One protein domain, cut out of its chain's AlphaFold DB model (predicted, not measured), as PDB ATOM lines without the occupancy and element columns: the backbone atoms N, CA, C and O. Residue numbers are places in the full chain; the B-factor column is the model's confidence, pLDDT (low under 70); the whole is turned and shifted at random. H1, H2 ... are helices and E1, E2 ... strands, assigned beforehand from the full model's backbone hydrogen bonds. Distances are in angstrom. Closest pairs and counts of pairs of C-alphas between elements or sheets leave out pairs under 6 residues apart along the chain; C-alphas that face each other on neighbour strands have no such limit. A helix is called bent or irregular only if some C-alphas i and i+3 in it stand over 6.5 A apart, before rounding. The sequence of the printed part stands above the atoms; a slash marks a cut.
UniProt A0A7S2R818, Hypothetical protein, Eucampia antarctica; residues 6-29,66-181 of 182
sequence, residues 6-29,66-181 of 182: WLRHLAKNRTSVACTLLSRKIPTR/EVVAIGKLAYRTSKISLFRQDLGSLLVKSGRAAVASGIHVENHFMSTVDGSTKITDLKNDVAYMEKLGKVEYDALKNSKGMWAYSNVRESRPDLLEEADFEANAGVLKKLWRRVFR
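This is residues 6 to 29 and 66 to 181 of the 182 residues of the protein "Hypothetical protein" of Eucampia antarctica (UniProt A0A7S2R818). A narrow, bent sheet of three strands, E2, E1 and E3, stands at one end, and the long helix H3 runs from beside it toward a trailing series of short helices, H4, H5, H6 and H7. H2 fits between the sheet's E2 side and the second half of H3, H1 lies off the end of the sheet where E1 begins, and residues 175 to 181 stick out. The printed part has 140 residues, with seven named helices and three named strands in the order H1 E1 E2 H2 E3 H3 H4 H5 H6 H7; the sheet's order is E2 E1 E3, all antiparallel, and the class is mixed, helices and strands. The whole is loose, with a radius of gyration of the C-alphas of 18.1 A and spans of 50 by 45 by 33 A.

H1 is residues 6 to 12, its first C-alpha at (105.357, 125.269, 159.352). E1, residues 17 to 27, is 28.2 A long and bends by 60 degrees at residue 22. E2, residues 68 to 75, is 21.1 A long. H2 is residues 87 to 93, and E3 is residues 110 to 114. H3, residues 119 to 141, is 33.0 A long and begins at C-alpha 119 (138.431, 126.867, 151.355). H4 is residues 145 to 148, H5 is 150 to 153, and H6 is 157 to 168, 15.9 A long. H7, residues 171 to 179, ends at C-alpha 179 (143.435, 106.263, 170.459).

E2 and E1 are antiparallel at 168 degrees, with N 20 and O 72 at 2.9 A. E1 and E3 are antiparallel at 138 degrees, with N 24 and O 113 at 2.8 A. H1 is not on the sheet and touches no helix. E2, H2 and E3 form a split strand-helix-strand unit, two strands running the same way with E1 between them, and its crossover is right-handed. H2 is on the sheet at a height of 6.1 A, over none of the strands; its closest C-alphas to E2 are Leu 87 and Ala 74, 5.6 A apart. H3, the hub, only grazes the sheet with residues 121 to 128. With residues 132 to 139 alone H3 touches H2, closest C-alphas Ala 139 and Lys 93 at 5.3 A, the same way at a shallow tilt of 34 degrees, only just short of steep. H3 and H4 touch only at the corner, C-alphas Leu 140 and Trp 147 being closest at 5.2 A. H5 is close to but not clearly touching H6, closest C-alphas Arg 153 and Leu 160 at 6.9 A. Residues 137 to 141 of H3 touch residues 159 to 163 of H6 at a steep tilt of 59 degrees, closest C-alphas Lys 141 and Ala 163 at 6.3 A. H7 is close to but not clearly touching H6, closest C-alphas Lys 174 and Glu 166 at 7.7 A. Every O i to N i+4 pair is within hydrogen-bond range in H1, H2, H3 and H7, and 7 of 8 are in H6; H4 and H5 are too short for such a pair.

The C-alphas of Lys 12 and Leu 172, the two farthest apart, are 53.6 A apart. Residues 30 to 65 are not printed, and C-alphas 29 and 66 are 12.4 A apart across the cut. The links E2 to H2 and H2 to E3 are long. The mean pLDDT of the printed part is 81.1; residues 29, 66 to 67, 101 to 109 and 181 are under 70.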
ATOM      1  N   TRP A   6     104.270 124.524 158.707       76.25
ATOM      2  CA  TRP A   6     105.357 125.269 159.352       76.25
ATOM      3  C   TRP A   6     105.820 126.489 158.530       76.25
ATOM      4  O   TRP A   6     106.035 127.561 159.096       76.25
ATOM      5  N   LEU A   7     105.900 126.373 157.197       77.31
ATOM      6  CA  LEU A   7     106.220 127.493 156.296       77.31
ATOM      7  C   LEU A   7     105.127 128.564 156.336       77.31
ATOM      8  O   LEU A   7     105.437 129.754 156.411       77.31
ATOM      9  N   ARG A   8     103.852 128.151 156.358       82.56
ATOM     10  CA  ARG A   8     102.715 129.072 156.522       82.56
ATOM     11  C   ARG A   8     102.791 129.815 157.858       82.56
ATOM     12  O   ARG A   8     102.539 131.016 157.883       82.56
ATOM     13  N   HIS A   9     103.194 129.152 158.946       82.56
ATOM     14  CA  HIS A   9     103.406 129.804 160.243       82.56
ATOM     15  C   HIS A   9     104.572 130.804 160.233       82.56
ATOM     16  O   HIS A   9     104.398 131.921 160.719       82.56
ATOM     17  N   LEU A  10     105.720 130.472 159.628       82.38
ATOM     18  CA  LEU A  10     106.835 131.420 159.480       82.38
ATOM     19  C   LEU A  10     106.435 132.653 158.653       82.38
ATOM     20  O   LEU A  10     106.735 133.782 159.045       82.38
ATOM     21  N   ALA A  11     105.712 132.453 157.546       84.06
ATOM     22  CA  ALA A  11     105.216 133.536 156.699       84.06
ATOM     23  C   ALA A  11     104.191 134.421 157.433       84.06
ATOM     24  O   ALA A  11     104.349 135.643 157.477       84.06
ATOM     25  N   LYS A  12     103.185 133.812 158.081       87.56
ATOM     26  CA  LYS A  12     102.155 134.507 158.876       87.56
ATOM     27  C   LYS A  12     102.770 135.364 159.984       87.56
ATOM     28  O   LYS A  12     102.361 136.506 160.176       87.56
ATOM     29  N   ASN A  13     103.788 134.840 160.665       85.56
ATOM     30  CA  ASN A  13     104.466 135.524 161.767       85.56
ATOM     31  C   ASN A  13     105.553 136.512 161.298       85.56
ATOM     32  O   ASN A  13     106.229 137.111 162.137       85.56
ATOM     33  N   ARG A  14     105.737 136.690 159.977       82.62
ATOM     34  CA  ARG A  14     106.810 137.499 159.364       82.62
ATOM     35  C   ARG A  14     108.191 137.165 159.942       82.62
ATOM     36  O   ARG A  14     109.013 138.048 160.196       82.62
ATOM     37  N   THR A  15     108.430 135.881 160.192       85.25
ATOM     38  CA  THR A  15     109.678 135.399 160.775       85.25
ATOM     39  C   THR A  15     110.845 135.702 159.840       85.25
ATOM     40  O   THR A  15     110.822 135.349 158.665       85.25
ATOM     41  N   SER A  16     111.901 136.328 160.370       84.00
ATOM     42  CA  SER A  16     113.151 136.496 159.627       84.00
ATOM     43  C   SER A  16     113.808 135.132 159.415       84.00
ATOM     44  O   SER A  16     114.136 134.436 160.381       84.00
ATOM     45  N   VAL A  17     113.996 134.783 158.144       86.00
ATOM     46  CA  VAL A  17     114.680 133.577 157.677       86.00
ATOM     47  C   VAL A  17     115.931 133.998 156.906       86.00
ATOM     48  O   VAL A  17     115.907 134.967 156.151       86.00
ATOM     49  N   ALA A  18     117.024 133.274 157.105       87.56
ATOM     50  CA  ALA A  18     118.243 133.355 156.320       87.56
ATOM     51  C   ALA A  18     118.466 132.014 155.617       87.56
ATOM     52  O   ALA A  18     118.354 130.960 156.246       87.56
ATOM     53  N   CYS A  19     118.786 132.073 154.328       86.81
ATOM     54  CA  CYS A  19     119.180 130.924 153.527       86.81
ATOM     55  C   CYS A  19     120.633 131.116 153.088       86.81
ATOM     56  O   CYS A  19     120.965 132.157 152.523       86.81
ATOM     57  N   THR A  20     121.483 130.128 153.356       87.25
ATOM     58  CA  THR A  20     122.866 130.073 152.871       87.25
ATOM     59  C   THR A  20     122.957 128.946 151.853       87.25
ATOM     60  O   THR A  20     122.638 127.805 152.184       87.25
ATOM     61  N   LEU A  21     123.370 129.251 150.622       84.94
ATOM     62  CA  LEU A  21     123.628 128.238 149.600       84.94
ATOM     63  C   LEU A  21     124.873 127.430 149.990       84.94
ATOM     64  O   LEU A  21     125.915 128.028 150.238       84.94
ATOM     65  N   LEU A  22     124.752 126.104 150.029       83.62
ATOM     66  CA  LEU A  22     125.862 125.178 150.287       83.62
ATOM     67  C   LEU A  22     126.374 124.586 148.972       83.62
ATOM     68  O   LEU A  22     127.569 124.565 148.712       83.62
ATOM     69  N   SER A  23     125.458 124.146 148.108       81.12
ATOM     70  CA  SER A  23     125.771 123.612 146.782       81.12
ATOM     71  C   SER A  23     124.551 123.668 145.861       81.12
ATOM     72  O   SER A  23     123.454 124.070 146.252       81.12
ATOM     73  N   ARG A  24     124.734 123.296 144.597       81.12
ATOM     74  CA  ARG A  24     123.679 123.186 143.585       81.12
ATOM     75  C   ARG A  24     123.863 121.897 142.796       81.12
ATOM     76  O   ARG A  24     124.983 121.592 142.392       81.12
ATOM     77  N   LYS A  25     122.779 121.170 142.527       80.12
ATOM     78  CA  LYS A  25     122.769 120.129 141.493       80.12
ATOM     79  C   LYS A  25     122.470 120.801 140.156       80.12
ATOM     80  O   LYS A  25     121.425 121.435 140.011       80.12
ATOM     81  N   ILE A  26     123.398 120.702 139.210       80.50
ATOM     82  CA  ILE A  26     123.237 121.191 137.835       80.50
ATOM     83  C   ILE A  26     123.192 119.999 136.875       80.50
ATOM     84  O   ILE A  26     123.900 119.023 137.118       80.50
ATOM     85  N   PRO A  27     122.416 120.044 135.779       80.06
ATOM     86  CA  PRO A  27     122.460 118.990 134.774       80.06
ATOM     87  C   PRO A  27     123.869 118.829 134.190       80.06
ATOM     88  O   PRO A  27     124.478 119.812 133.754       80.06
ATOM     89  N   THR A  28     124.383 117.599 134.130       75.44
ATOM     90  CA  THR A  28     125.587 117.308 133.349       75.44
ATOM     91  C   THR A  28     125.226 117.439 131.876       75.44
ATOM     92  O   THR A  28     124.598 116.561 131.282       75.44
ATOM     93  N   ARG A  29     125.619 118.560 131.253       64.06
ATOM     94  CA  ARG A  29     125.615 118.655 129.790       64.06
ATOM     95  C   ARG A  29     126.464 117.504 129.270       64.06
ATOM     96  O   ARG A  29     127.679 117.515 129.458       64.06
ATOM     97  N   GLU A  66     116.326 121.808 135.448       63.62
ATOM     98  CA  GLU A  66     116.008 122.044 136.860       63.62
ATOM     99  C   GLU A  66     117.287 122.075 137.711       63.62
ATOM    100  O   GLU A  66     117.925 121.051 137.963       63.62
ATOM    101  N   VAL A  67     117.679 123.278 138.139       67.12
ATOM    102  CA  VAL A  67     118.814 123.495 139.042       67.12
ATOM    103  C   VAL A  67     118.308 123.464 140.477       67.12
ATOM    104  O   VAL A  67     117.656 124.402 140.938       67.12
ATOM    105  N   VAL A  68     118.641 122.400 141.206       77.06
ATOM    106  CA  VAL A  68     118.239 122.244 142.609       77.06
ATOM    107  C   VAL A  68     119.289 122.889 143.511       77.06
ATOM    108  O   VAL A  68     120.426 122.421 143.593       77.06
ATOM    109  N   ALA A  69     118.910 123.960 144.208       74.56
ATOM    110  CA  ALA A  69     119.744 124.594 145.225       74.56
ATOM    111  C   ALA A  69     119.682 123.814 146.549       74.56
ATOM    112  O   ALA A  69     118.603 123.587 147.099       74.56
ATOM    113  N   ILE A  70     120.843 123.445 147.087       78.81
ATOM    114  CA  ILE A  70     121.003 122.815 148.399       78.81
ATOM    115  C   ILE A  70     121.474 123.900 149.365       78.81
ATOM    116  O   ILE A  70     122.525 124.514 149.171       78.81
ATOM    117  N   GLY A  71     120.681 124.169 150.400       79.56
ATOM    118  CA  GLY A  71     120.901 125.310 151.280       79.56
ATOM    119  C   GLY A  71     120.637 125.019 152.750       79.56
ATOM    120  O   GLY A  71     119.801 124.195 153.119       79.56
ATOM    121  N   LYS A  72     121.342 125.760 153.599       85.62
ATOM    122  CA  LYS A  72     121.117 125.831 155.037       85.62
ATOM    123  C   LYS A  72     120.085 126.910 155.341       85.62
ATOM    124  O   LYS A  72     120.299 128.077 155.018       85.62
ATOM    125  N   LEU A  73     119.002 126.539 156.022       87.25
ATOM    126  CA  LEU A  73     117.969 127.476 156.463       87.25
ATOM    127  C   LEU A  73     118.066 127.735 157.970       87.25
ATOM    128  O   LEU A  73     118.083 126.798 158.769       87.25
ATOM    129  N   ALA A  74     118.084 129.006 158.368       88.50
ATOM    130  CA  ALA A  74     118.076 129.409 159.771       88.50
ATOM    131  C   ALA A  74     117.078 130.550 160.019       88.50
ATOM    132  O   ALA A  74     116.999 131.486 159.228       88.50
ATOM    133  N   TYR A  75     116.326 130.508 161.118       86.69
ATOM    134  CA  TYR A  75     115.226 131.444 161.383       86.69
ATOM    135  C   TYR A  75     115.216 131.971 162.828       86.69
ATOM    136  O   TYR A  75     115.858 131.409 163.712       86.69
ATOM    137  N   ARG A  76     114.502 133.077 163.084       84.00
ATOM    138  CA  ARG A  76     114.276 133.611 164.445       84.00
ATOM    139  C   ARG A  76     112.814 133.461 164.859       84.00
ATOM    140  O   ARG A  76     111.952 134.154 164.329       84.00
ATOM    141  N   THR A  77     112.541 132.611 165.847       74.94
ATOM    142  CA  THR A  77     111.190 132.393 166.409       74.94
ATOM    143  C   THR A  77     110.552 133.660 166.982       74.94
ATOM    144  O   THR A  77     109.336 133.805 166.941       74.94
ATOM    145  N   SER A  78     111.361 134.587 167.497       75.38
ATOM    146  CA  SER A  78     110.928 135.876 168.040       75.38
ATOM    147  C   SER A  78     111.967 136.956 167.743       75.38
ATOM    148  O   SER A  78     113.157 136.656 167.618       75.38
ATOM    149  N   LYS A  79     111.541 138.227 167.709       71.38
ATOM    150  CA  LYS A  79     112.442 139.395 167.652       71.38
ATOM    151  C   LYS A  79     113.431 139.436 168.828       71.38
ATOM    152  O   LYS A  79     114.509 139.995 168.683       71.38
ATOM    153  N   ILE A  80     113.068 138.821 169.958       77.88
ATOM    154  CA  ILE A  80     113.864 138.747 171.195       77.88
ATOM    155  C   ILE A  80     114.886 137.587 171.141       77.88
ATOM    156  O   ILE A  80     115.814 137.525 171.943       77.88
ATOM    157  N   SER A  81     114.762 136.661 170.181       76.81
ATOM    158  CA  SER A  81     115.695 135.538 170.049       76.81
ATOM    159  C   SER A  81     117.045 136.014 169.498       76.81
ATOM    160  O   SER A  81     117.193 136.275 168.301       76.81
ATOM    161  N   LEU A  82     118.035 136.130 170.390       77.25
ATOM    162  CA  LEU A  82     119.402 136.555 170.064       77.25
ATOM    163  C   LEU A  82     120.018 135.669 168.967       77.25
ATOM    164  O   LEU A  82     120.551 136.166 167.968       77.25
ATOM    165  N   PHE A  83     119.863 134.352 169.104       82.50
ATOM    166  CA  PHE A  83     120.432 133.352 168.202       82.50
ATOM    167  C   PHE A  83     119.427 132.899 167.138       82.50
ATOM    168  O   PHE A  83     118.235 132.752 167.401       82.50
ATOM    169  N   ARG A  84     119.906 132.660 165.911       84.50
ATOM    170  CA  ARG A  84     119.105 132.004 164.867       84.50
ATOM    171  C   ARG A  84     119.028 130.506 165.159       84.50
ATOM    172  O   ARG A  84     120.044 129.889 165.467       84.50
ATOM    173  N   GLN A  85     117.842 129.926 165.025       87.62
ATOM    174  CA  GLN A  85     117.637 128.484 165.067       87.62
ATOM    175  C   GLN A  85     117.924 127.878 163.695       87.62
ATOM    176  O   GLN A  85     117.462 128.384 162.676       87.62
ATOM    177  N   ASP A  86     118.699 126.801 163.685       90.38
ATOM    178  CA  ASP A  86     119.105 126.059 162.494       90.38
ATOM    179  C   ASP A  86     118.046 124.994 162.175       90.38
ATOM    180  O   ASP A  86     117.849 124.060 162.959       90.38
ATOM    181  N   LEU A  87     117.325 125.149 161.059       88.75
ATOM    182  CA  LEU A  87     116.211 124.264 160.719       88.75
ATOM    183  C   LEU A  87     116.690 122.842 160.415       88.75
ATOM    184  O   LEU A  87     116.038 121.891 160.837       88.75
ATOM    185  N   GLY A  88     117.821 122.691 159.716       88.31
ATOM    186  CA  GLY A  88     118.367 121.374 159.385       88.31
ATOM    187  C   GLY A  88     118.682 120.596 160.660       88.31
ATOM    188  O   GLY A  88     118.200 119.482 160.854       88.31
ATOM    189  N   SER A  89     119.382 121.247 161.592       90.75
ATOM    190  CA  SER A  89     119.685 120.663 162.900       90.75
ATOM    191  C   SER A  89     118.427 120.347 163.721       90.75
ATOM    192  O   SER A  89     118.383 119.299 164.362       90.75
ATOM    193  N   LEU A  90     117.385 121.187 163.687       89.69
ATOM    194  CA  LEU A  90     116.115 120.914 164.376       89.69
ATOM    195  C   LEU A  90     115.359 119.715 163.784       89.69
ATOM    196  O   LEU A  90     114.896 118.857 164.538       89.69
ATOM    197  N   LEU A  91     115.248 119.634 162.455       89.81
ATOM    198  CA  LEU A  91     114.563 118.531 161.779       89.81
ATOM    199  C   LEU A  91     115.266 117.200 162.062       89.81
ATOM    200  O   LEU A  91     114.601 116.260 162.501       89.81
ATOM    201  N   VAL A  92     116.594 117.153 161.931       91.31
ATOM    202  CA  VAL A  92     117.400 115.966 162.259       91.31
ATOM    203  C   VAL A  92     117.267 115.599 163.743       91.31
ATOM    204  O   VAL A  92     116.914 114.466 164.060       91.31
ATOM    205  N   LYS A  93     117.399 116.564 164.668       92.50
ATOM    206  CA  LYS A  93     117.250 116.339 166.125       92.50
ATOM    207  C   LYS A  93     115.879 115.779 166.526       92.50
ATOM    208  O   LYS A  93     115.766 115.084 167.536       92.50
ATOM    209  N   SER A  94     114.837 116.119 165.769       90.50
ATOM    210  CA  SER A  94     113.470 115.616 165.967       90.50
ATOM    211  C   SER A  94     113.184 114.282 165.264       90.50
ATOM    212  O   SER A  94     112.082 113.756 165.403       90.50
ATOM    213  N   GLY A  95     114.143 113.737 164.505       87.31
ATOM    214  CA  GLY A  95     113.950 112.545 163.678       87.31
ATOM    215  C   GLY A  95     112.990 112.763 162.505       87.31
ATOM    216  O   GLY A  95     112.342 111.820 162.062       87.31
ATOM    217  N   ARG A  96     112.841 114.005 162.026       86.44
ATOM    218  CA  ARG A  96     112.003 114.366 160.864       86.44
ATOM    219  C   ARG A  96     112.797 114.507 159.563       86.44
ATOM    220  O   ARG A  96     112.195 114.583 158.499       86.44
ATOM    221  N   ALA A  97     114.123 114.547 159.650       87.94
ATOM    222  CA  ALA A  97     115.041 114.466 158.521       87.94
ATOM    223  C   ALA A  97     116.216 113.546 158.881       87.94
ATOM    224  O   ALA A  97     116.574 113.442 160.054       87.94
ATOM    225  N   ALA A  98     116.797 112.915 157.866       85.31
ATOM    226  CA  ALA A  98     118.070 112.208 157.938       85.31
ATOM    227  C   ALA A  98     119.150 113.058 157.248       85.31
ATOM    228  O   ALA A  98     118.833 113.874 156.374       85.31
ATOM    229  N   VAL A  99     120.416 112.883 157.615       86.81
ATOM    230  CA  VAL A  99     121.533 113.464 156.870       86.81
ATOM    231  C   VAL A  99     121.763 112.607 155.631       86.81
ATOM    232  O   VAL A  99     121.709 111.372 155.660       86.81
ATOM    233  N   ALA A 100     121.997 113.266 154.501       76.50
ATOM    234  CA  ALA A 100     122.401 112.577 153.291       76.50
ATOM    235  C   ALA A 100     123.854 112.102 153.441       76.50
ATOM    236  O   ALA A 100     124.785 112.868 153.195       76.50
ATOM    237  N   SER A 101     124.050 110.833 153.810       63.28
ATOM    238  CA  SER A 101     125.244 110.112 153.367       63.28
ATOM    239  C   SER A 101     125.200 110.024 151.833       63.28
ATOM    240  O   SER A 101     124.115 109.981 151.240       63.28
ATOM    241  N   GLY A 102     126.367 110.096 151.185       53.28
ATOM    242  CA  GLY A 102     126.537 110.460 149.766       53.28
ATOM    243  C   GLY A 102     126.078 109.434 148.720       53.28
ATOM    244  O   GLY A 102     126.796 109.195 147.762       53.28
ATOM    245  N   ILE A 103     124.922 108.798 148.918       40.31
ATOM    246  CA  ILE A 103     124.403 107.692 148.094       40.31
ATOM    247  C   ILE A 103     122.940 107.938 147.670       40.31
ATOM    248  O   ILE A 103     122.442 107.332 146.724       40.31
ATOM    249  N   HIS A 104     122.200 108.837 148.333       41.72
ATOM    250  CA  HIS A 104     120.783 109.051 148.011       41.72
ATOM    251  C   HIS A 104     120.576 110.037 146.853       41.72
ATOM    252  O   HIS A 104     120.537 111.259 147.008       41.72
ATOM    253  N   VAL A 105     120.391 109.431 145.677       46.81
ATOM    254  CA  VAL A 105     120.091 110.057 144.386       46.81
ATOM    255  C   VAL A 105     121.203 111.000 143.912       46.81
ATOM    256  O   VAL A 105     121.005 112.199 143.670       46.81
ATOM    257  N   GLU A 106     122.379 110.416 143.678       51.34
ATOM    258  CA  GLU A 106     123.138 110.792 142.485       51.34
ATOM    259  C   GLU A 106     122.300 110.421 141.257       51.34
ATOM    260  O   GLU A 106     122.347 109.312 140.734       51.34
ATOM    261  N   ASN A 107     121.485 111.367 140.798       58.91
ATOM    262  CA  ASN A 107     121.032 111.328 139.422       58.91
ATOM    263  C   ASN A 107     122.294 111.495 138.564       58.91
ATOM    264  O   ASN A 107     122.862 112.583 138.562       58.91
ATOM    265  N   HIS A 108     122.742 110.451 137.860       62.81
ATOM    266  CA  HIS A 108     123.964 110.495 137.038       62.81
ATOM    267  C   HIS A 108     123.944 111.606 135.962       62.81
ATOM    268  O   HIS A 108     124.986 111.983 135.428       62.81
ATOM    269  N   PHE A 109     122.766 112.165 135.666       68.88
ATOM    270  CA  PHE A 109     122.581 113.329 134.796       68.88
ATOM    271  C   PHE A 109     122.694 114.681 135.525       68.88
ATOM    272  O   PHE A 109     122.354 115.714 134.951       68.88
ATOM    273  N   MET A 110     123.157 114.708 136.779       72.19
ATOM    274  CA  MET A 110     123.401 115.920 137.563       72.19
ATOM    275  C   MET A 110     124.747 115.866 138.289       72.19
ATOM    276  O   MET A 110     125.041 114.900 138.985       72.19
ATOM    277  N   SER A 111     125.530 116.941 138.201       78.19
ATOM    278  CA  SER A 111     126.719 117.145 139.030       78.19
ATOM    279  C   SER A 111     126.415 118.111 140.171       78.19
ATOM    280  O   SER A 111     125.695 119.101 140.006       78.19
ATOM    281  N   THR A 112     126.967 117.825 141.347       78.88
ATOM    282  CA  THR A 112     126.948 118.760 142.476       78.88
ATOM    283  C   THR A 112     128.092 119.755 142.299       78.88
ATOM    284  O   THR A 112     129.230 119.358 142.070       78.88
ATOM    285  N   VAL A 113     127.787 121.047 142.392       81.50
ATOM    286  CA  VAL A 113     128.769 122.139 142.373       81.50
ATOM    287  C   VAL A 113     128.605 122.956 143.643       81.50
ATOM    288  O   VAL A 113     127.486 123.351 143.977       81.50
ATOM    289  N   ASP A 114     129.706 123.228 144.333       82.88
ATOM    290  CA  ASP A 114     129.699 123.964 145.597       82.88
ATOM    291  C   ASP A 114     129.190 125.405 145.441       82.88
ATOM    292  O   ASP A 114     129.319 126.044 144.392       82.88
ATOM    293  N   GLY A 115     128.580 125.922 146.508       79.94
ATOM    294  CA  GLY A 115     128.046 127.280 146.587       79.94
ATOM    295  C   GLY A 115     129.128 128.348 146.772       79.94
ATOM    296  O   GLY A 115     128.887 129.516 146.469       79.94
ATOM    297  N   SER A 116     130.321 127.951 147.225       81.50
ATOM    298  CA  SER A 116     131.505 128.802 147.370       81.50
ATOM    299  C   SER A 116     132.757 128.054 146.917       81.50
ATOM    300  O   SER A 116     132.886 126.854 147.127       81.50
ATOM    301  N   THR A 117     133.710 128.776 146.330       85.06
ATOM    302  CA  THR A 117     135.051 128.263 145.990       85.06
ATOM    303  C   THR A 117     136.083 128.537 147.089       85.06
ATOM    304  O   THR A 117     137.256 128.189 146.947       85.06
ATOM    305  N   LYS A 118     135.689 129.189 148.191       88.12
ATOM    306  CA  LYS A 118     136.602 129.534 149.285       88.12
ATOM    307  C   LYS A 118     136.787 128.349 150.225       88.12
ATOM    308  O   LYS A 118     135.834 127.880 150.841       88.12
ATOM    309  N   ILE A 119     138.042 127.955 150.440       85.75
ATOM    310  CA  ILE A 119     138.431 126.867 151.355       85.75
ATOM    311  C   ILE A 119     137.876 127.077 152.778       85.75
ATOM    312  O   ILE A 119     137.540 126.108 153.453       85.75
ATOM    313  N   THR A 120     137.753 128.324 153.244       89.25
ATOM    314  CA  THR A 120     137.151 128.650 154.552       89.25
ATOM    315  C   THR A 120     135.690 128.237 154.646       89.25
ATOM    316  O   THR A 120     135.267 127.711 155.670       89.25
ATOM    317  N   ASP A 121     134.932 128.466 153.579       82.44
ATOM    318  CA  ASP A 121     133.492 128.238 153.539       82.44
ATOM    319  C   ASP A 121     133.243 126.729 153.435       82.44
ATOM    320  O   ASP A 121     132.532 126.172 154.263       82.44
ATOM    321  N   LEU A 122     133.985 126.047 152.554       82.31
ATOM    322  CA  LEU A 122     133.986 124.585 152.433       82.31
ATOM    323  C   LEU A 122     134.339 123.887 153.761       82.31
ATOM    324  O   LEU A 122     133.680 122.925 154.149       82.31
ATOM    325  N   LYS A 123     135.331 124.389 154.513       85.00
ATOM    326  CA  LYS A 123     135.655 123.868 155.857       85.00
ATOM    327  C   LYS A 123     134.508 124.060 156.855       85.00
ATOM    328  O   LYS A 123     134.251 123.164 157.656       85.00
ATOM    329  N   ASN A 124     133.817 125.199 156.808       86.75
ATOM    330  CA  ASN A 124     132.647 125.451 157.651       86.75
ATOM    331  C   ASN A 124     131.469 124.535 157.279       86.75
ATOM    332  O   ASN A 124     130.755 124.075 158.171       86.75
ATOM    333  N   ASP A 125     131.292 124.243 155.991       84.44
ATOM    334  CA  ASP A 125     130.237 123.364 155.487       84.44
ATOM    335  C   ASP A 125     130.500 121.896 155.863       84.44
ATOM    336  O   ASP A 125     129.593 121.228 156.362       84.44
ATOM    337  N   VAL A 126     131.747 121.418 155.760       84.19
ATOM    338  CA  VAL A 126     132.161 120.092 156.266       84.19
ATOM    339  C   VAL A 126     131.926 119.983 157.776       84.19
ATOM    340  O   VAL A 126     131.224 119.076 158.223       84.19
ATOM    341  N   ALA A 127     132.410 120.947 158.568       87.25
ATOM    342  CA  ALA A 127     132.195 120.963 160.018       87.25
ATOM    343  C   ALA A 127     130.699 121.042 160.399       87.25
ATOM    344  O   ALA A 127     130.268 120.522 161.434       87.25
ATOM    345  N   TYR A 128     129.874 121.674 159.558       87.38
ATOM    346  CA  TYR A 128     128.425 121.693 159.722       87.38
ATOM    347  C   TYR A 128     127.783 120.331 159.410       87.38
ATOM    348  O   TYR A 128     126.913 119.900 160.170       87.38
ATOM    349  N   MET A 129     128.228 119.628 158.366       86.44
ATOM    350  CA  MET A 129     127.766 118.271 158.051       86.44
ATOM    351  C   MET A 129     128.148 117.266 159.148       86.44
ATOM    352  O   MET A 129     127.290 116.512 159.602       86.44
ATOM    353  N   GLU A 130     129.377 117.321 159.675       87.25
ATOM    354  CA  GLU A 130     129.790 116.519 160.839       87.25
ATOM    355  C   GLU A 130     128.914 116.784 162.071       87.25
ATOM    356  O   GLU A 130     128.512 115.862 162.788       87.25
ATOM    357  N   LYS A 131     128.590 118.059 162.328       91.12
ATOM    358  CA  LYS A 131     127.678 118.444 163.410       91.12
ATOM    359  C   LYS A 131     126.284 117.851 163.197       91.12
ATOM    360  O   LYS A 131     125.678 117.407 164.170       91.12
ATOM    361  N   LEU A 132     125.763 117.850 161.968       90.19
ATOM    362  CA  LEU A 132     124.476 117.221 161.670       90.19
ATOM    363  C   LEU A 132     124.522 115.704 161.888       90.19
ATOM    364  O   LEU A 132     123.601 115.191 162.513       90.19
ATOM    365  N   GLY A 133     125.591 115.015 161.474       89.06
ATOM    366  CA  GLY A 133     125.757 113.574 161.707       89.06
ATOM    367  C   GLY A 133     125.743 113.206 163.196       89.06
ATOM    368  O   GLY A 133     125.056 112.274 163.602       89.06
ATOM    369  N   LYS A 134     126.393 114.008 164.053       90.88
ATOM    370  CA  LYS A 134     126.319 113.844 165.523       90.88
ATOM    371  C   LYS A 134     124.888 114.017 166.058       90.88
ATOM    372  O   LYS A 134     124.451 113.264 166.920       90.88
ATOM    373  N   VAL A 135     124.134 114.981 165.521       93.56
ATOM    374  CA  VAL A 135     122.728 115.221 165.901       93.56
ATOM    375  C   VAL A 135     121.788 114.122 165.382       93.56
ATOM    376  O   VAL A 135     120.790 113.819 166.036       93.56
ATOM    377  N   GLU A 136     122.092 113.519 164.233       91.94
ATOM    378  CA  GLU A 136     121.374 112.362 163.687       91.94
ATOM    379  C   GLU A 136     121.600 111.119 164.541       91.94
ATOM    380  O   GLU A 136     120.632 110.477 164.943       91.94
ATOM    381  N   TYR A 137     122.855 110.845 164.899       90.50
ATOM    382  CA  TYR A 137     123.222 109.778 165.823       90.50
ATOM    383  C   TYR A 137     122.487 109.911 167.166       90.50
ATOM    384  O   TYR A 137     121.850 108.962 167.622       90.50
ATOM    385  N   ASP A 138     122.461 111.113 167.756       92.00
ATOM    386  CA  ASP A 138     121.672 111.393 168.962       92.00
ATOM    387  C   ASP A 138     120.165 111.151 168.754       92.00
ATOM    388  O   ASP A 138     119.469 110.706 169.672       92.00
ATOM    389  N   ALA A 139     119.616 111.460 167.576       91.69
ATOM    390  CA  ALA A 139     118.208 111.219 167.275       91.69
ATOM    391  C   ALA A 139     117.900 109.720 167.120       91.69
ATOM    392  O   ALA A 139     116.881 109.261 167.640       91.69
ATOM    393  N   LEU A 140     118.799 108.964 166.481       89.62
ATOM    394  CA  LEU A 140     118.714 107.518 166.287       89.62
ATOM    395  C   LEU A 140     118.844 106.758 167.609       89.62
ATOM    396  O   LEU A 140     117.975 105.956 167.947       89.62
ATOM    397  N   LYS A 141     119.863 107.083 168.412       89.75
ATOM    398  CA  LYS A 141     120.111 106.501 169.740       89.75
ATOM    399  C   LYS A 141     118.930 106.690 170.694       89.75
ATOM    400  O   LYS A 141     118.611 105.805 171.478       89.75
ATOM    401  N   ASN A 142     118.241 107.830 170.597       91.75
ATOM    402  CA  ASN A 142     117.028 108.120 171.366       91.75
ATOM    403  C   ASN A 142     115.721 107.695 170.653       91.75
ATOM    404  O   ASN A 142     114.647 108.076 171.112       91.75
ATOM    405  N   SER A 143     115.792 106.957 169.536       91.19
ATOM    406  CA  SER A 143     114.635 106.462 168.761       91.19
ATOM    407  C   SER A 143     113.593 107.546 168.421       91.19
ATOM    408  O   SER A 143     112.385 107.337 168.530       91.19
ATOM    409  N   LYS A 144     114.049 108.749 168.042       91.81
ATOM    410  CA  LYS A 144     113.178 109.909 167.782       91.81
ATOM    411  C   LYS A 144     112.613 109.901 166.366       91.81
ATOM    412  O   LYS A 144     113.337 109.653 165.405       91.81
ATOM    413  N   GLY A 145     111.342 110.284 166.230       91.56
ATOM    414  CA  GLY A 145     110.691 110.479 164.932       91.56
ATOM    415  C   GLY A 145     110.740 109.212 164.077       91.56
ATOM    416  O   GLY A 145     110.316 108.151 164.526       91.56
ATOM    417  N   MET A 146     111.291 109.310 162.866       89.50
ATOM    418  CA  MET A 146     111.454 108.171 161.958       89.50
ATOM    419  C   MET A 146     112.326 107.047 162.541       89.50
ATOM    420  O   MET A 146     112.119 105.884 162.210       89.50
ATOM    421  N   TRP A 147     113.254 107.361 163.451       90.38
ATOM    422  CA  TRP A 147     114.145 106.371 164.064       90.38
ATOM    423  C   TRP A 147     113.461 105.489 165.115       90.38
ATOM    424  O   TRP A 147     114.075 104.544 165.601       90.38
ATOM    425  N   ALA A 148     112.198 105.756 165.461       90.00
ATOM    426  CA  ALA A 148     111.396 104.835 166.264       90.00
ATOM    427  C   ALA A 148     111.151 103.499 165.532       90.00
ATOM    428  O   ALA A 148     111.063 102.444 166.162       90.00
ATOM    429  N   TYR A 149     111.083 103.527 164.199       89.19
ATOM    430  CA  TYR A 149     110.811 102.357 163.368       89.19
ATOM    431  C   TYR A 149     112.110 101.584 163.060       89.19
ATOM    432  O   TYR A 149     113.148 102.185 162.770       89.19
ATOM    433  N   SER A 150     112.093 100.249 163.166       85.19
ATOM    434  CA  SER A 150     113.291  99.413 162.954       85.19
ATOM    435  C   SER A 150     113.738  99.409 161.492       85.19
ATOM    436  O   SER A 150     114.886  99.738 161.212       85.19
ATOM    437  N   ASN A 151     112.802  99.210 160.562       85.94
ATOM    438  CA  ASN A 151     113.034  99.228 159.116       85.94
ATOM    439  C   ASN A 151     113.679 100.535 158.609       85.94
ATOM    440  O   ASN A 151     114.408 100.524 157.622       85.94
ATOM    441  N   VAL A 152     113.430 101.669 159.277       82.62
ATOM    442  CA  VAL A 152     114.093 102.942 158.952       82.62
ATOM    443  C   VAL A 152     115.530 102.959 159.476       82.62
ATOM    444  O   VAL A 152     116.432 103.368 158.748       82.62
ATOM    445  N   ARG A 153     115.776 102.475 160.700       82.31
ATOM    446  CA  ARG A 153     117.136 102.351 161.254       82.31
ATOM    447  C   ARG A 153     118.001 101.386 160.444       82.31
ATOM    448  O   ARG A 153     119.151 101.702 160.174       82.31
ATOM    449  N   GLU A 154     117.436 100.271 159.991       83.44
ATOM    450  CA  GLU A 154     118.107  99.266 159.151       83.44
ATOM    451  C   GLU A 154     118.641  99.847 157.822       83.44
ATOM    452  O   GLU A 154     119.606  99.328 157.269       83.44
ATOM    453  N   SER A 155     118.098 100.979 157.342       81.06
ATOM    454  CA  SER A 155     118.625 101.715 156.174       81.06
ATOM    455  C   SER A 155     119.909 102.531 156.441       81.06
ATOM    456  O   SER A 155     120.497 103.095 155.511       81.06
ATOM    457  N   ARG A 156     120.353 102.598 157.703       78.31
ATOM    458  CA  ARG A 156     121.593 103.241 158.175       78.31
ATOM    459  C   ARG A 156     122.413 102.269 159.041       78.31
ATOM    460  O   ARG A 156     122.543 102.477 160.252       78.31
ATOM    461  N   PRO A 157     122.963 101.189 158.444       80.12
ATOM    462  CA  PRO A 157     123.762 100.204 159.176       80.12
ATOM    463  C   PRO A 157     125.026 100.818 159.797       80.12
ATOM    464  O   PRO A 157     125.456 100.385 160.858       80.12
ATOM    465  N   ASP A 158     125.570 101.869 159.180       81.56
ATOM    466  CA  ASP A 158     126.712 102.656 159.648       81.56
ATOM    467  C   ASP A 158     126.458 103.340 161.001       81.56
ATOM    468  O   ASP A 158     127.299 103.292 161.900       81.56
ATOM    469  N   LEU A 159     125.278 103.945 161.173       80.69
ATOM    470  CA  LEU A 159     124.887 104.577 162.436       80.69
ATOM    471  C   LEU A 159     124.425 103.552 163.479       80.69
ATOM    472  O   LEU A 159     124.640 103.767 164.672       80.69
ATOM    473  N   LEU A 160     123.808 102.448 163.041       80.25
ATOM    474  CA  LEU A 160     123.432 101.333 163.913       80.25
ATOM    475  C   LEU A 160     124.657 100.647 164.529       80.25
ATOM    476  O   LEU A 160     124.695 100.484 165.744       80.25
ATOM    477  N   GLU A 161     125.681 100.314 163.737       81.12
ATOM    478  CA  GLU A 161     126.894  99.652 164.239       81.12
ATOM    479  C   GLU A 161     127.599 100.503 165.309       81.12
ATOM    480  O   GLU A 161     128.009  99.993 166.352       81.12
ATOM    481  N   GLU A 162     127.691 101.822 165.107       78.94
ATOM    482  CA  GLU A 162     128.278 102.736 166.095       78.94
ATOM    483  C   GLU A 162     127.358 102.943 167.321       78.94
ATOM    484  O   GLU A 162     127.842 103.178 168.430       78.94
ATOM    485  N   ALA A 163     126.033 102.816 167.175       76.88
ATOM    486  CA  ALA A 163     125.085 102.851 168.294       76.88
ATOM    487  C   ALA A 163     125.176 101.584 169.160       76.88
ATOM    488  O   ALA A 163     125.282 101.681 170.385       76.88
ATOM    489  N   ASP A 164     125.218 100.412 168.530       77.88
ATOM    490  CA  ASP A 164     125.356  99.122 169.203       77.88
ATOM    491  C   ASP A 164     126.756  98.939 169.803       77.88
ATOM    492  O   ASP A 164     126.891  98.373 170.892       77.88
ATOM    493  N   PHE A 165     127.803  99.480 169.165       78.56
ATOM    494  CA  PHE A 165     129.134  99.572 169.764       78.56
ATOM    495  C   PHE A 165     129.121 100.469 171.008       78.56
ATOM    496  O   PHE A 165     129.642 100.070 172.053       78.56
ATOM    497  N   GLU A 166     128.501 101.652 170.969       75.50
ATOM    498  CA  GLU A 166     128.387 102.483 172.172       75.50
ATOM    499  C   GLU A 166     127.542 101.839 173.278       75.50
ATOM    500  O   GLU A 166     127.870 102.016 174.453       75.50
ATOM    501  N   ALA A 167     126.494 101.086 172.945       75.88
ATOM    502  CA  ALA A 167     125.676 100.390 173.933       75.88
ATOM    503  C   ALA A 167     126.441  99.232 174.601       75.88
ATOM    504  O   ALA A 167     126.454  99.128 175.828       75.88
ATOM    505  N   ASN A 168     127.125  98.399 173.809       74.81
ATOM    506  CA  ASN A 168     127.662  97.112 174.264       74.81
ATOM    507  C   ASN A 168     129.173  97.110 174.569       74.81
ATOM    508  O   ASN A 168     129.664  96.208 175.251       74.81
ATOM    509  N   ALA A 169     129.955  98.084 174.088       76.12
ATOM    510  CA  ALA A 169     131.401  98.088 174.313       76.12
ATOM    511  C   ALA A 169     131.781  98.576 175.723       76.12
ATOM    512  O   ALA A 169     131.437  99.684 176.153       76.12
ATOM    513  N   GLY A 170     132.593  97.767 176.411       78.31
ATOM    514  CA  GLY A 170     133.246  98.148 177.662       78.31
ATOM    515  C   GLY A 170     134.204  99.336 177.495       78.31
ATOM    516  O   GLY A 170     134.748  99.576 176.414       78.31
ATOM    517  N   VAL A 171     134.437 100.065 178.591       78.38
ATOM    518  CA  VAL A 171     135.175 101.346 178.612       78.38
ATOM    519  C   VAL A 171     136.559 101.249 177.950       78.38
ATOM    520  O   VAL A 171     136.929 102.130 177.180       78.38
ATOM    521  N   LEU A 172     137.284 100.146 178.162       78.75
ATOM    522  CA  LEU A 172     138.595  99.899 177.545       78.75
ATOM    523  C   LEU A 172     138.537  99.787 176.011       78.75
ATOM    524  O   LEU A 172     139.394 100.351 175.338       78.75
ATOM    525  N   LYS A 173     137.514  99.130 175.436       77.62
ATOM    526  CA  LYS A 173     137.343  99.054 173.969       77.62
ATOM    527  C   LYS A 173     137.028 100.423 173.367       77.62
ATOM    528  O   LYS A 173     137.558 100.754 172.311       77.62
ATOM    529  N   LYS A 174     136.207 101.229 174.052       79.31
ATOM    530  CA  LYS A 174     135.903 102.613 173.649       79.31
ATOM    531  C   LYS A 174     137.154 103.493 173.675       79.31
ATOM    532  O   LYS A 174     137.393 104.229 172.723       79.31
ATOM    533  N   LEU A 175     137.975 103.381 174.723       78.81
ATOM    534  CA  LEU A 175     139.228 104.129 174.836       78.81
ATOM    535  C   LEU A 175     140.245 103.706 173.763       78.81
ATOM    536  O   LEU A 175     140.810 104.563 173.095       78.81
ATOM    537  N   TRP A 176     140.420 102.400 173.537       83.56
ATOM    538  CA  TRP A 176     141.330 101.881 172.511       83.56
ATOM    539  C   TRP A 176     140.931 102.337 171.099       83.56
ATOM    540  O   TRP A 176     141.765 102.864 170.367       83.56
ATOM    541  N   ARG A 177     139.636 102.248 170.748       75.62
ATOM    542  CA  ARG A 177     139.113 102.738 169.457       75.62
ATOM    543  C   ARG A 177     139.272 104.254 169.291       75.62
ATOM    544  O   ARG A 177     139.342 104.715 168.163       75.62
ATOM    545  N   ARG A 178     139.336 105.025 170.383       77.25
ATOM    546  CA  ARG A 178     139.582 106.476 170.345       77.25
ATOM    547  C   ARG A 178     141.048 106.822 170.074       77.25
ATOM    548  O   ARG A 178     141.303 107.791 169.384       77.25
ATOM    549  N   VAL A 179     141.983 106.031 170.602       78.25
ATOM    550  CA  VAL A 179     143.435 106.263 170.459       78.25
ATOM    551  C   VAL A 179     143.982 105.765 169.115       78.25
ATOM    552  O   VAL A 179     144.951 106.320 168.619       78.25
ATOM    553  N   PHE A 180     143.375 104.731 168.518       74.06
ATOM    554  CA  PHE A 180     143.849 104.096 167.275       74.06
ATOM    555  C   PHE A 180     143.016 104.434 166.015       74.06
ATOM    556  O   PHE A 180     143.148 103.753 164.999       74.06
ATOM    557  N   ARG A 181     142.124 105.436 166.074       62.00
ATOM    558  CA  ARG A 181     141.267 105.874 164.942       62.00
ATOM    559  C   ARG A 181     141.410 107.374 164.621       62.00
ATOM    560  O   ARG A 181     140.690 107.860 163.751       62.00
TER     561      ARG A 181